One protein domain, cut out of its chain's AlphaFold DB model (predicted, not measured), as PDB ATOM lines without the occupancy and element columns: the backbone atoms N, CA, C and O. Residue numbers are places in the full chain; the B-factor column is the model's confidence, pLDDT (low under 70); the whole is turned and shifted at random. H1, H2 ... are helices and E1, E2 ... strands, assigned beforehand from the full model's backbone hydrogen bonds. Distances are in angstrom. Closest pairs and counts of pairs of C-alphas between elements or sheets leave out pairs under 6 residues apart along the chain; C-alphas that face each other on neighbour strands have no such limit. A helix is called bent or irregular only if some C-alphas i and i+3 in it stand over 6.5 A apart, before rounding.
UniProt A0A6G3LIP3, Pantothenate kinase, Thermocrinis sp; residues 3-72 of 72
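This is residues 3 to 72 of the 72 residues of the protein "Pantothenate kinase" of Thermocrinis sp (UniProt A0A6G3LIP3). A small antiparallel sheet of four strands forms a wall with one face covered, in two layers, helices on one face of a sheet: H2 crosses over the strands and H1 lies toward the E1, E2 side. The unnamed tail, residues 60 to 72, folds back on the helix side, where residues 70 to 71 pair in parallel with residues 14 to 15. The printed part has 70 residues, in the order E1 H1 E2 E3 E4 H2, and is of mixed class; the sheet runs E1 E2 E3 E4. It is compact, with a radius of gyration of the C-alphas of 10.9 A and spans of 29 by 24 by 19 A.

E1, residues 3 to 5, begins at C-alpha 3 (102.046, 100.648, 75.194). H1, residues 6 to 12, is irregular: C-alphas 8 and 11 are 7.1 A apart. E2 is residues 25 to 28, E3 residues 32 to 36, 12.9 A long, and E4 residues 41 to 45, 13.5 A. H2, residues 49 to 59, 15.5 A, ends at C-alpha 59 (113.105, 97.334, 79.634).

E1 and E2 are antiparallel, with N 4 and O 26 at 2.9 A. E2, E3 and E4 form a meander, each strand the antiparallel neighbour of the one before; N 27 and O 34 are 2.8 A apart in the hairpin E2 and E3, N 35 and O 42 2.8 A in the hairpin E3 and E4. H2 is on the sheet at a height of 9.5 A, only just over E3 alone, since E2 and E4 each have 2 of its C-alphas, and across the strands at 72 degrees to E3 on the local plane; its closest C-alphas to E4 are Ala 51 and Leu 44, 6.0 A. H1 and H2 only just touch, with 3 pairs of C-alphas within 8 A, the closest Lys 12 and Arg 57, 6.4 A. Every O i to N i+4 pair is within hydrogen-bond range in H2, but 1 of 3 in H1, with 2 of 4 O i to N i+3 pairs.

The C-alphas farthest apart, of Arg 31 and Glu 65, are 29.0 A apart. The printed part has no cut. The link H1 to E2 is long, with 12 residues. Mean pLDDT of the printed part is 88.6; residues 61 to 67 are under 70.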
ATOM      1  N   VAL A   3     102.913 100.128  74.136       95.12
ATOM      2  CA  VAL A   3     102.046 100.648  75.194       95.12
ATOM      3  C   VAL A   3     102.279  99.824  76.453       95.12
ATOM      4  O   VAL A   3     102.320  98.596  76.384       95.12
ATOM      5  N   PHE A   4     102.456 100.509  77.579       94.31
ATOM      6  CA  PHE A   4     102.604  99.913  78.900       94.31
ATOM      7  C   PHE A   4     101.442 100.365  79.769       94.31
ATOM      8  O   PHE A   4     101.268 101.564  79.986       94.31
ATOM      9  N   GLU A   5     100.662  99.409  80.253       95.44
ATOM     10  CA  GLU A   5      99.491  99.671  81.088       95.44
ATOM     11  C   GLU A   5      99.868  99.742  82.572       95.44
ATOM     12  O   GLU A   5     100.900  99.206  82.985       95.44
ATOM     13  N   ARG A   6      98.999 100.351  83.387       92.81
ATOM     14  CA  ARG A   6      99.211 100.600  84.826       92.81
ATOM     15  C   ARG A   6      99.796  99.404  85.576       92.81
ATOM     16  O   ARG A   6     100.723  99.567  86.363       92.81
ATOM     17  N   GLU A   7      99.295  98.198  85.318       90.88
ATOM     18  CA  GLU A   7      99.755  96.968  85.981       90.88
ATOM     19  C   GLU A   7     101.240  96.655  85.733       90.88
ATOM     20  O   GLU A   7     101.898  96.083  86.595       90.88
ATOM     21  N   GLN A   8     101.794  97.064  84.591       90.12
ATOM     22  CA  GLN A   8     103.213  96.895  84.259       90.12
ATOM     23  C   GLN A   8     104.093  98.013  84.837       90.12
ATOM     24  O   GLN A   8     105.320  97.893  84.822       90.12
ATOM     25  N   LEU A   9     103.475  99.106  85.300       90.81
ATOM     26  CA  LEU A   9     104.135 100.336  85.739       90.81
ATOM     27  C   LEU A   9     104.239 100.459  87.263       90.81
ATOM     28  O   LEU A   9     105.104 101.192  87.738       90.81
ATOM     29  N   LYS A  10     103.404  99.734  88.021       88.19
ATOM     30  CA  LYS A  10     103.367  99.772  89.498       88.19
ATOM     31  C   LYS A  10     104.741  99.595  90.137       88.19
ATOM     32  O   LYS A  10     105.094 100.355  91.028       88.19
ATOM     33  N   ASP A  11     105.530  98.663  89.613       86.50
ATOM     34  CA  ASP A  11     106.839  98.324  90.173       86.50
ATOM     35  C   ASP A  11     107.988  99.075  89.484       86.50
ATOM     36  O   ASP A  11     109.149  98.737  89.671       86.50
ATOM     37  N   LYS A  12     107.700 100.069  88.632       86.94
ATOM     38  CA  LYS A  12     108.722 100.764  87.831       86.94
ATOM     39  C   LYS A  12     109.299 102.001  88.500       86.94
ATOM     40  O   LYS A  12     110.230 102.581  87.949       86.94
ATOM     41  N   ASN A  13     108.804 102.405  89.668       90.38
ATOM     42  CA  ASN A  13     109.226 103.624  90.366       90.38
ATOM     43  C   ASN A  13     109.235 104.864  89.446       90.38
ATOM     44  O   ASN A  13     110.201 105.626  89.432       90.38
ATOM     45  N   ILE A  14     108.193 105.024  88.623       91.06
ATOM     46  CA  ILE A  14     107.956 106.218  87.802       91.06
ATOM     47  C   ILE A  14     106.723 106.900  88.381       91.06
ATOM     48  O   ILE A  14     105.675 106.261  88.485       91.06
ATOM     49  N   PHE A  15     106.845 108.174  88.738       92.75
ATOM     50  CA  PHE A  15     105.793 108.921  89.417       92.75
ATOM     51  C   PHE A  15     105.677 110.334  88.861       92.75
ATOM     52  O   PHE A  15     106.670 110.929  88.445       92.75
ATOM     53  N   PHE A  16     104.479 110.902  88.908       92.81
ATOM     54  CA  PHE A  16     104.295 112.339  88.705       92.81
ATOM     55  C   PHE A  16     104.748 113.110  89.943       92.81
ATOM     56  O   PHE A  16     104.361 112.757  91.059       92.81
ATOM     57  N   SER A  17     105.557 114.157  89.761       89.00
ATOM     58  CA  SER A  17     106.146 114.915  90.879       89.00
ATOM     59  C   SER A  17     105.091 115.510  91.812       89.00
ATOM     60  O   SER A  17     105.231 115.436  93.032       89.00
ATOM     61  N   ASP A  18     104.010 116.040  91.239       87.69
ATOM     62  CA  ASP A  18     102.993 116.788  91.983       87.69
ATOM     63  C   ASP A  18     102.081 115.882  92.820       87.69
ATOM     64  O   ASP A  18     101.703 116.225  93.939       87.69
ATOM     65  N   THR A  19     101.714 114.716  92.283       87.88
ATOM     66  CA  THR A  19     100.718 113.817  92.892       87.88
ATOM     67  C   THR A  19     101.326 112.564  93.509       87.88
ATOM     68  O   THR A  19     100.643 111.855  94.247       87.88
ATOM     69  N   ARG A  20     102.593 112.261  93.194       88.81
ATOM     70  CA  ARG A  20     103.249 110.963  93.441       88.81
ATOM     71  C   ARG A  20     102.463 109.775  92.876       88.81
ATOM     72  O   ARG A  20     102.618 108.643  93.329       88.81
ATOM     73  N   GLU A  21     101.608 110.021  91.886       92.25
ATOM     74  CA  GLU A  21     100.814 108.978  91.249       92.25
ATOM     75  C   GLU A  21     101.678 108.173  90.272       92.25
ATOM     76  O   GLU A  21     102.470 108.738  89.515       92.25
ATOM     77  N   VAL A  22     101.487 106.852  90.259       93.25
ATOM     78  CA  VAL A  22     102.001 105.980  89.196       93.25
ATOM     79  C   VAL A  22     101.209 106.242  87.911       93.25
ATOM     80  O   VAL A  22      99.976 106.268  87.968       93.25
ATOM     81  N   PRO A  23     101.864 106.362  86.745       95.19
ATOM     82  CA  PRO A  23     101.156 106.541  85.491       95.19
ATOM     83  C   PRO A  23     100.137 105.438  85.196       95.19
ATOM     84  O   PRO A  23     100.368 104.253  85.449       95.19
ATOM     85  N   LEU A  24      99.009 105.843  84.611       96.38
ATOM     86  CA  LEU A  24      97.991 104.935  84.091       96.38
ATOM     87  C   LEU A  24      98.502 104.192  82.865       96.38
ATOM     88  O   LEU A  24      98.240 103.001  82.714       96.38
ATOM     89  N   ARG A  25      99.212 104.907  81.991       96.62
ATOM     90  CA  ARG A  25      99.714 104.365  80.736       96.62
ATOM     91  C   ARG A  25     100.957 105.112  80.285       96.62
ATOM     92  O   ARG A  25     101.062 106.324  80.471       96.62
ATOM     93  N   ILE A  26     101.880 104.393  79.655       96.75
ATOM     94  CA  ILE A  26     102.989 104.990  78.909       96.75
ATOM     95  C   ILE A  26     102.929 104.513  77.464       96.75
ATOM     96  O   ILE A  26     102.929 103.312  77.192       96.75
ATOM     97  N   GLU A  27     102.912 105.460  76.535       96.88
ATOM     98  CA  GLU A  27     102.940 105.207  75.098       96.88
ATOM     99  C   GLU A  27     104.301 105.592  74.533       96.88
ATOM    100  O   GLU A  27     104.762 106.722  74.680       96.88
ATOM    101  N   VAL A  28     104.944 104.649  73.854       95.81
ATOM    102  CA  VAL A  28     106.243 104.846  73.218       95.81
ATOM    103  C   VAL A  28     106.070 104.802  71.706       95.81
ATOM    104  O   VAL A  28     105.713 103.772  71.114       95.81
ATOM    105  N   SER A  29     106.364 105.932  71.074       94.75
ATOM    106  CA  SER A  29     106.408 106.085  69.622       94.75
ATOM    107  C   SER A  29     107.855 106.119  69.108       94.75
ATOM    108  O   SER A  29     108.827 105.900  69.845       94.75
ATOM    109  N   ASP A  30     108.018 106.389  67.814       92.56
ATOM    110  CA  ASP A  30     109.341 106.534  67.207       92.56
ATOM    111  C   ASP A  30     110.044 107.825  67.641       92.56
ATOM    112  O   ASP A  30     111.272 107.836  67.723       92.56
ATOM    113  N   ARG A  31     109.286 108.884  67.967       93.62
ATOM    114  CA  ARG A  31     109.817 110.232  68.246       93.62
ATOM    115  C   ARG A  31     109.644 110.691  69.691       93.62
ATOM    116  O   ARG A  31     110.482 111.429  70.196       93.62
ATOM    117  N   GLU A  32     108.591 110.242  70.358       96.50
ATOM    118  CA  GLU A  32     108.209 110.713  71.691       96.50
ATOM    119  C   GLU A  32     107.683 109.588  72.585       96.50
ATOM    120  O   GLU A  32     107.254 108.527  72.109       96.50
ATOM    121  N   ILE A  33     107.714 109.851  73.886       96.56
ATOM    122  CA  ILE A  33     107.078 109.054  74.928       96.56
ATOM    123  C   ILE A  33     105.996 109.913  75.563       96.56
ATOM    124  O   ILE A  33     106.281 111.026  76.005       96.56
ATOM    125  N   LYS A  34     104.776 109.390  75.641       97.12
ATOM    126  CA  LYS A  34     103.682 110.015  76.384       97.12
ATOM    127  C   LYS A  34     103.454 109.261  77.673       97.12
ATOM    128  O   LYS A  34     103.321 108.038  77.654       97.12
ATOM    129  N   VAL A  35     103.403 109.986  78.777       96.44
ATOM    130  CA  VAL A  35     103.111 109.438  80.096       96.44
ATOM    131  C   VAL A  35     101.796 110.022  80.580       96.44
ATOM    132  O   VAL A  35     101.674 111.233  80.749       96.44
ATOM    133  N   ILE A  36     100.808 109.156  80.775       96.56
ATOM    134  CA  ILE A  36      99.417 109.528  81.033       96.56
ATOM    135  C   ILE A  36      99.085 109.173  82.482       96.56
ATOM    136  O   ILE A  36      99.199 108.012  82.885       96.56
ATOM    137  N   GLY A  37      98.698 110.174  83.266       94.25
ATOM    138  CA  GLY A  37      98.182 110.042  84.628       94.25
ATOM    139  C   GLY A  37      96.666 110.216  84.683       94.25
ATOM    140  O   GLY A  37      96.011 110.371  83.653       94.25
ATOM    141  N   SER A  38      96.096 110.214  85.890       91.69
ATOM    142  CA  SER A  38      94.644 110.382  86.057       91.69
ATOM    143  C   SER A  38      94.154 111.802  85.754       91.69
ATOM    144  O   SER A  38      93.000 111.985  85.371       91.69
ATOM    145  N   SER A  39      95.014 112.810  85.920       90.31
ATOM    146  CA  SER A  39      94.664 114.231  85.765       90.31
ATOM    147  C   SER A  39      95.608 115.020  84.854       90.31
ATOM    148  O   SER A  39      95.361 116.199  84.609       90.31
ATOM    149  N   MET A  40      96.682 114.401  84.356       92.75
ATOM    150  CA  MET A  40      97.696 115.071  83.542       92.75
ATOM    151  C   MET A  40      98.345 114.134  82.522       92.75
ATOM    152  O   MET A  40      98.335 112.913  82.680       92.75
ATOM    153  N   GLU A  41      98.948 114.728  81.495       94.56
ATOM    154  CA  GLU A  41      99.757 114.050  80.485       94.56
ATOM    155  C   GLU A  41     101.097 114.779  80.340       94.56
ATOM    156  O   GLU A  41     101.144 116.009  80.297       94.56
ATOM    157  N   VAL A  42     102.186 114.015  80.246       95.31
ATOM    158  CA  VAL A  42     103.536 114.527  79.998       95.31
ATOM    159  C   VAL A  42     104.074 113.906  78.715       95.31
ATOM    160  O   VAL A  42     104.161 112.684  78.595       95.31
ATOM    161  N   VAL A  43     104.471 114.747  77.759       96.62
ATOM    162  CA  VAL A  43     105.073 114.322  76.487       96.62
ATOM    163  C   VAL A  43     106.562 114.644  76.500       96.62
ATOM    164  O   VAL A  43     106.963 115.786  76.719       96.62
ATOM    165  N   LEU A  44     107.391 113.627  76.268       95.94
ATOM    166  CA  LEU A  44     108.846 113.731  76.287       95.94
ATOM    167  C   LEU A  44     109.429 113.324  74.929       95.94
ATOM    168  O   LEU A  44     109.135 112.226  74.447       95.94
ATOM    169  N   PRO A  45     110.324 114.133  74.335       96.38
ATOM    170  CA  PRO A  45     111.127 113.702  73.196       96.38
ATOM    171  C   PRO A  45     111.942 112.462  73.565       96.38
ATOM    172  O   PRO A  45     112.570 112.418  74.630       96.38
ATOM    173  N   LYS A  46     111.940 111.445  72.701       92.75
ATOM    174  CA  LYS A  46     112.570 110.141  72.970       92.75
ATOM    175  C   LYS A  46     114.085 110.238  73.184       92.75
ATOM    176  O   LYS A  46     114.676 109.402  73.865       92.75
ATOM    177  N   ASP A  47     114.712 111.252  72.606       93.31
ATOM    178  CA  ASP A  47     116.138 111.556  72.706       93.31
ATOM    179  C   ASP A  47     116.529 112.281  74.007       93.31
ATOM    180  O   ASP A  47     117.719 112.310  74.352       93.31
ATOM    181  N   SER A  48     115.552 112.788  74.769       94.94
ATOM    182  CA  SER A  48     115.787 113.429  76.065       94.94
ATOM    183  C   SER A  48     116.339 112.451  77.110       94.94
ATOM    184  O   SER A  48     116.049 111.252  77.105       94.94
ATOM    185  N   LEU A  49     117.122 112.972  78.062       91.44
ATOM    186  CA  LEU A  49     117.673 112.173  79.167       91.44
ATOM    187  C   LEU A  49     116.570 111.505  79.999       91.44
ATOM    188  O   LEU A  49     116.702 110.345  80.386       91.44
ATOM    189  N   ARG A  50     115.462 112.219  80.232       91.75
ATOM    190  CA  ARG A  50     114.328 111.708  81.005       91.75
ATOM    191  C   ARG A  50     113.605 110.581  80.269       91.75
ATOM    192  O   ARG A  50     113.337 109.547  80.873       91.75
ATOM    193  N   ALA A  51     113.371 110.727  78.963       93.38
ATOM    194  CA  ALA A  51     112.798 109.659  78.147       93.38
ATOM    195  C   ALA A  51     113.685 108.405  78.121       93.38
ATOM    196  O   ALA A  51     113.174 107.297  78.268       93.38
ATOM    197  N   LYS A  52     115.010 108.563  78.004       92.38
ATOM    198  CA  LYS A  52     115.960 107.439  78.058       92.38
ATOM    199  C   LYS A  52     115.879 106.681  79.384       92.38
ATOM    200  O   LYS A  52     115.736 105.464  79.365       92.38
ATOM    201  N   ALA A  53     115.864 107.396  80.511       91.44
ATOM    202  CA  ALA A  53     115.730 106.782  81.833       91.44
ATOM    203  C   ALA A  53     114.420 105.986  81.983       91.44
ATOM    204  O   ALA A  53     114.422 104.882  82.529       91.44
ATOM    205  N   ILE A  54     113.308 106.514  81.459       92.38
ATOM    206  CA  ILE A  54     112.015 105.815  81.440       92.38
ATOM    207  C   ILE A  54     112.098 104.556  80.575       92.38
ATOM    208  O   ILE A  54     111.676 103.492  81.013       92.38
ATOM    209  N   LEU A  55     112.662 104.639  79.368       91.94
ATOM    210  CA  LEU A  55     112.795 103.475  78.485       91.94
ATOM    211  C   LEU A  55     113.651 102.379  79.108       91.94
ATOM    212  O   LEU A  55     113.266 101.213  79.050       91.94
ATOM    213  N   ASP A  56     114.775 102.736  79.720       89.75
ATOM    214  CA  ASP A  56     115.631 101.769  80.405       89.75
ATOM    215  C   ASP A  56     114.864 101.081  81.540       89.75
ATOM    216  O   ASP A  56     114.893  99.854  81.660       89.75
ATOM    217  N   ARG A  57     114.063 101.843  82.295       87.81
ATOM    218  CA  ARG A  57     113.199 101.305  83.351       87.81
ATOM    219  C   ARG A  57     112.128 100.350  82.825       87.81
ATOM    220  O   ARG A  57     111.871  99.311  83.432       87.81
ATOM    221  N   LEU A  58     111.515 100.680  81.691       89.12
ATOM    222  CA  LEU A  58     110.502  99.841  81.047       89.12
ATOM    223  C   LEU A  58     111.093  98.539  80.481       89.12
ATOM    224  O   LEU A  58     110.368  97.552  80.367       89.12
ATOM    225  N   ARG A  59     112.393  98.518  80.151       85.12
ATOM    226  CA  ARG A  59     113.105  97.334  79.634       85.12
ATOM    227  C   ARG A  59     113.576  96.376  80.730       85.12
ATOM    228  O   ARG A  59     113.643  95.176  80.476       85.12
ATOM    229  N   ILE A  60     113.908  96.881  81.919       75.69
ATOM    230  CA  ILE A  60     114.252  96.050  83.086       75.69
ATOM    231  C   ILE A  60     112.990  95.290  83.538       75.69
ATOM    232  O   ILE A  60     111.888  95.812  83.404       75.69
ATOM    233  N   GLY A  61     113.115  94.049  84.026       63.69
ATOM    234  CA  GLY A  61     111.999  93.204  84.492       63.69
ATOM    235  C   GLY A  61     111.303  93.702  85.774       63.69
ATOM    236  O   GLY A  61     111.246  94.903  86.036       63.69
ATOM    237  N   ARG A  62     110.723  92.792  86.575       57.97
ATOM    238  CA  ARG A  62     110.018  93.131  87.837       57.97
ATOM    239  C   ARG A  62     110.925  93.742  88.916       57.97
ATOM    240  O   ARG A  62     110.431  94.399  89.818       57.97
ATOM    241  N   GLU A  63     112.237  93.565  88.815       55.06
ATOM    242  CA  GLU A  63     113.184  94.000  89.842       55.06
ATOM    243  C   GLU A  63     113.618  95.452  89.609       55.06
ATOM    244  O   GLU A  63     114.657  95.745  89.019       55.06
ATOM    245  N   SER A  64     112.785  96.388  90.058       56.53
ATOM    246  CA  SER A  64     113.159  97.798  90.244       56.53
ATOM    247  C   SER A  64     113.224  98.195  91.719       56.53
ATOM    248  O   SER A  64     113.390  99.373  92.015       56.53
ATOM    249  N   GLU A  65     113.198  97.227  92.642       51.84
ATOM    250  CA  GLU A  65     113.254  97.455  94.098       51.84
ATOM    251  C   GLU A  65     114.489  98.260  94.550       51.84
ATOM    252  O   GLU A  65     114.446  98.930  95.575       51.84
ATOM    253  N   PHE A  66     115.560  98.284  93.747       57.84
ATOM    254  CA  PHE A  66     116.769  99.088  93.994       57.84
ATOM    255  C   PHE A  66     116.936 100.285  93.047       57.84
ATOM    256  O   PHE A  66     117.974 100.948  93.040       57.84
ATOM    257  N   SER A  67     115.939 100.563  92.209       68.88
ATOM    258  CA  SER A  67     116.005 101.632  91.215       68.88
ATOM    259  C   SER A  67     115.506 102.948  91.801       68.88
ATOM    260  O   SER A  67     114.391 103.013  92.315       68.88
ATOM    261  N   GLN A  68     116.304 104.012  91.657       80.56
ATOM    262  CA  GLN A  68     115.903 105.365  92.053       80.56
ATOM    263  C   GLN A  68     114.578 105.776  91.395       80.56
ATOM    264  O   GLN A  68     114.307 105.441  90.237       80.56
ATOM    265  N   GLU A  69     113.760 106.518  92.128       87.69
ATOM    266  CA  GLU A  69     112.487 107.029  91.630       87.69
ATOM    267  C   GLU A  69     112.709 108.017  90.479       87.69
ATOM    268  O   GLU A  69     113.572 108.895  90.538       87.69
ATOM    269  N   ILE A  70     111.930 107.861  89.411       87.88
ATOM    270  CA  ILE A  70     111.868 108.817  88.309       87.88
ATOM    271  C   ILE A  70     110.650 109.694  88.552       87.88
ATOM    272  O   ILE A  70     109.518 109.218  88.494       87.88
ATOM    273  N   TYR A  71     110.902 110.976  88.785       89.31
ATOM    274  CA  TYR A  71     109.870 111.990  88.926       89.31
ATOM    275  C   TYR A  71     109.670 112.727  87.597       89.31
ATOM    276  O   TYR A  71     110.631 113.244  87.007       89.31
ATOM    277  N   LEU A  72     108.430 112.695  87.111       87.50
ATOM    278  CA  LEU A  72     107.962 113.364  85.897       87.50
ATOM    279  C   LEU A  72     107.566 114.798  86.195       87.50
ATOM    280  O   LEU A  72     106.830 115.005  87.193       87.50
TER     281      LEU A  72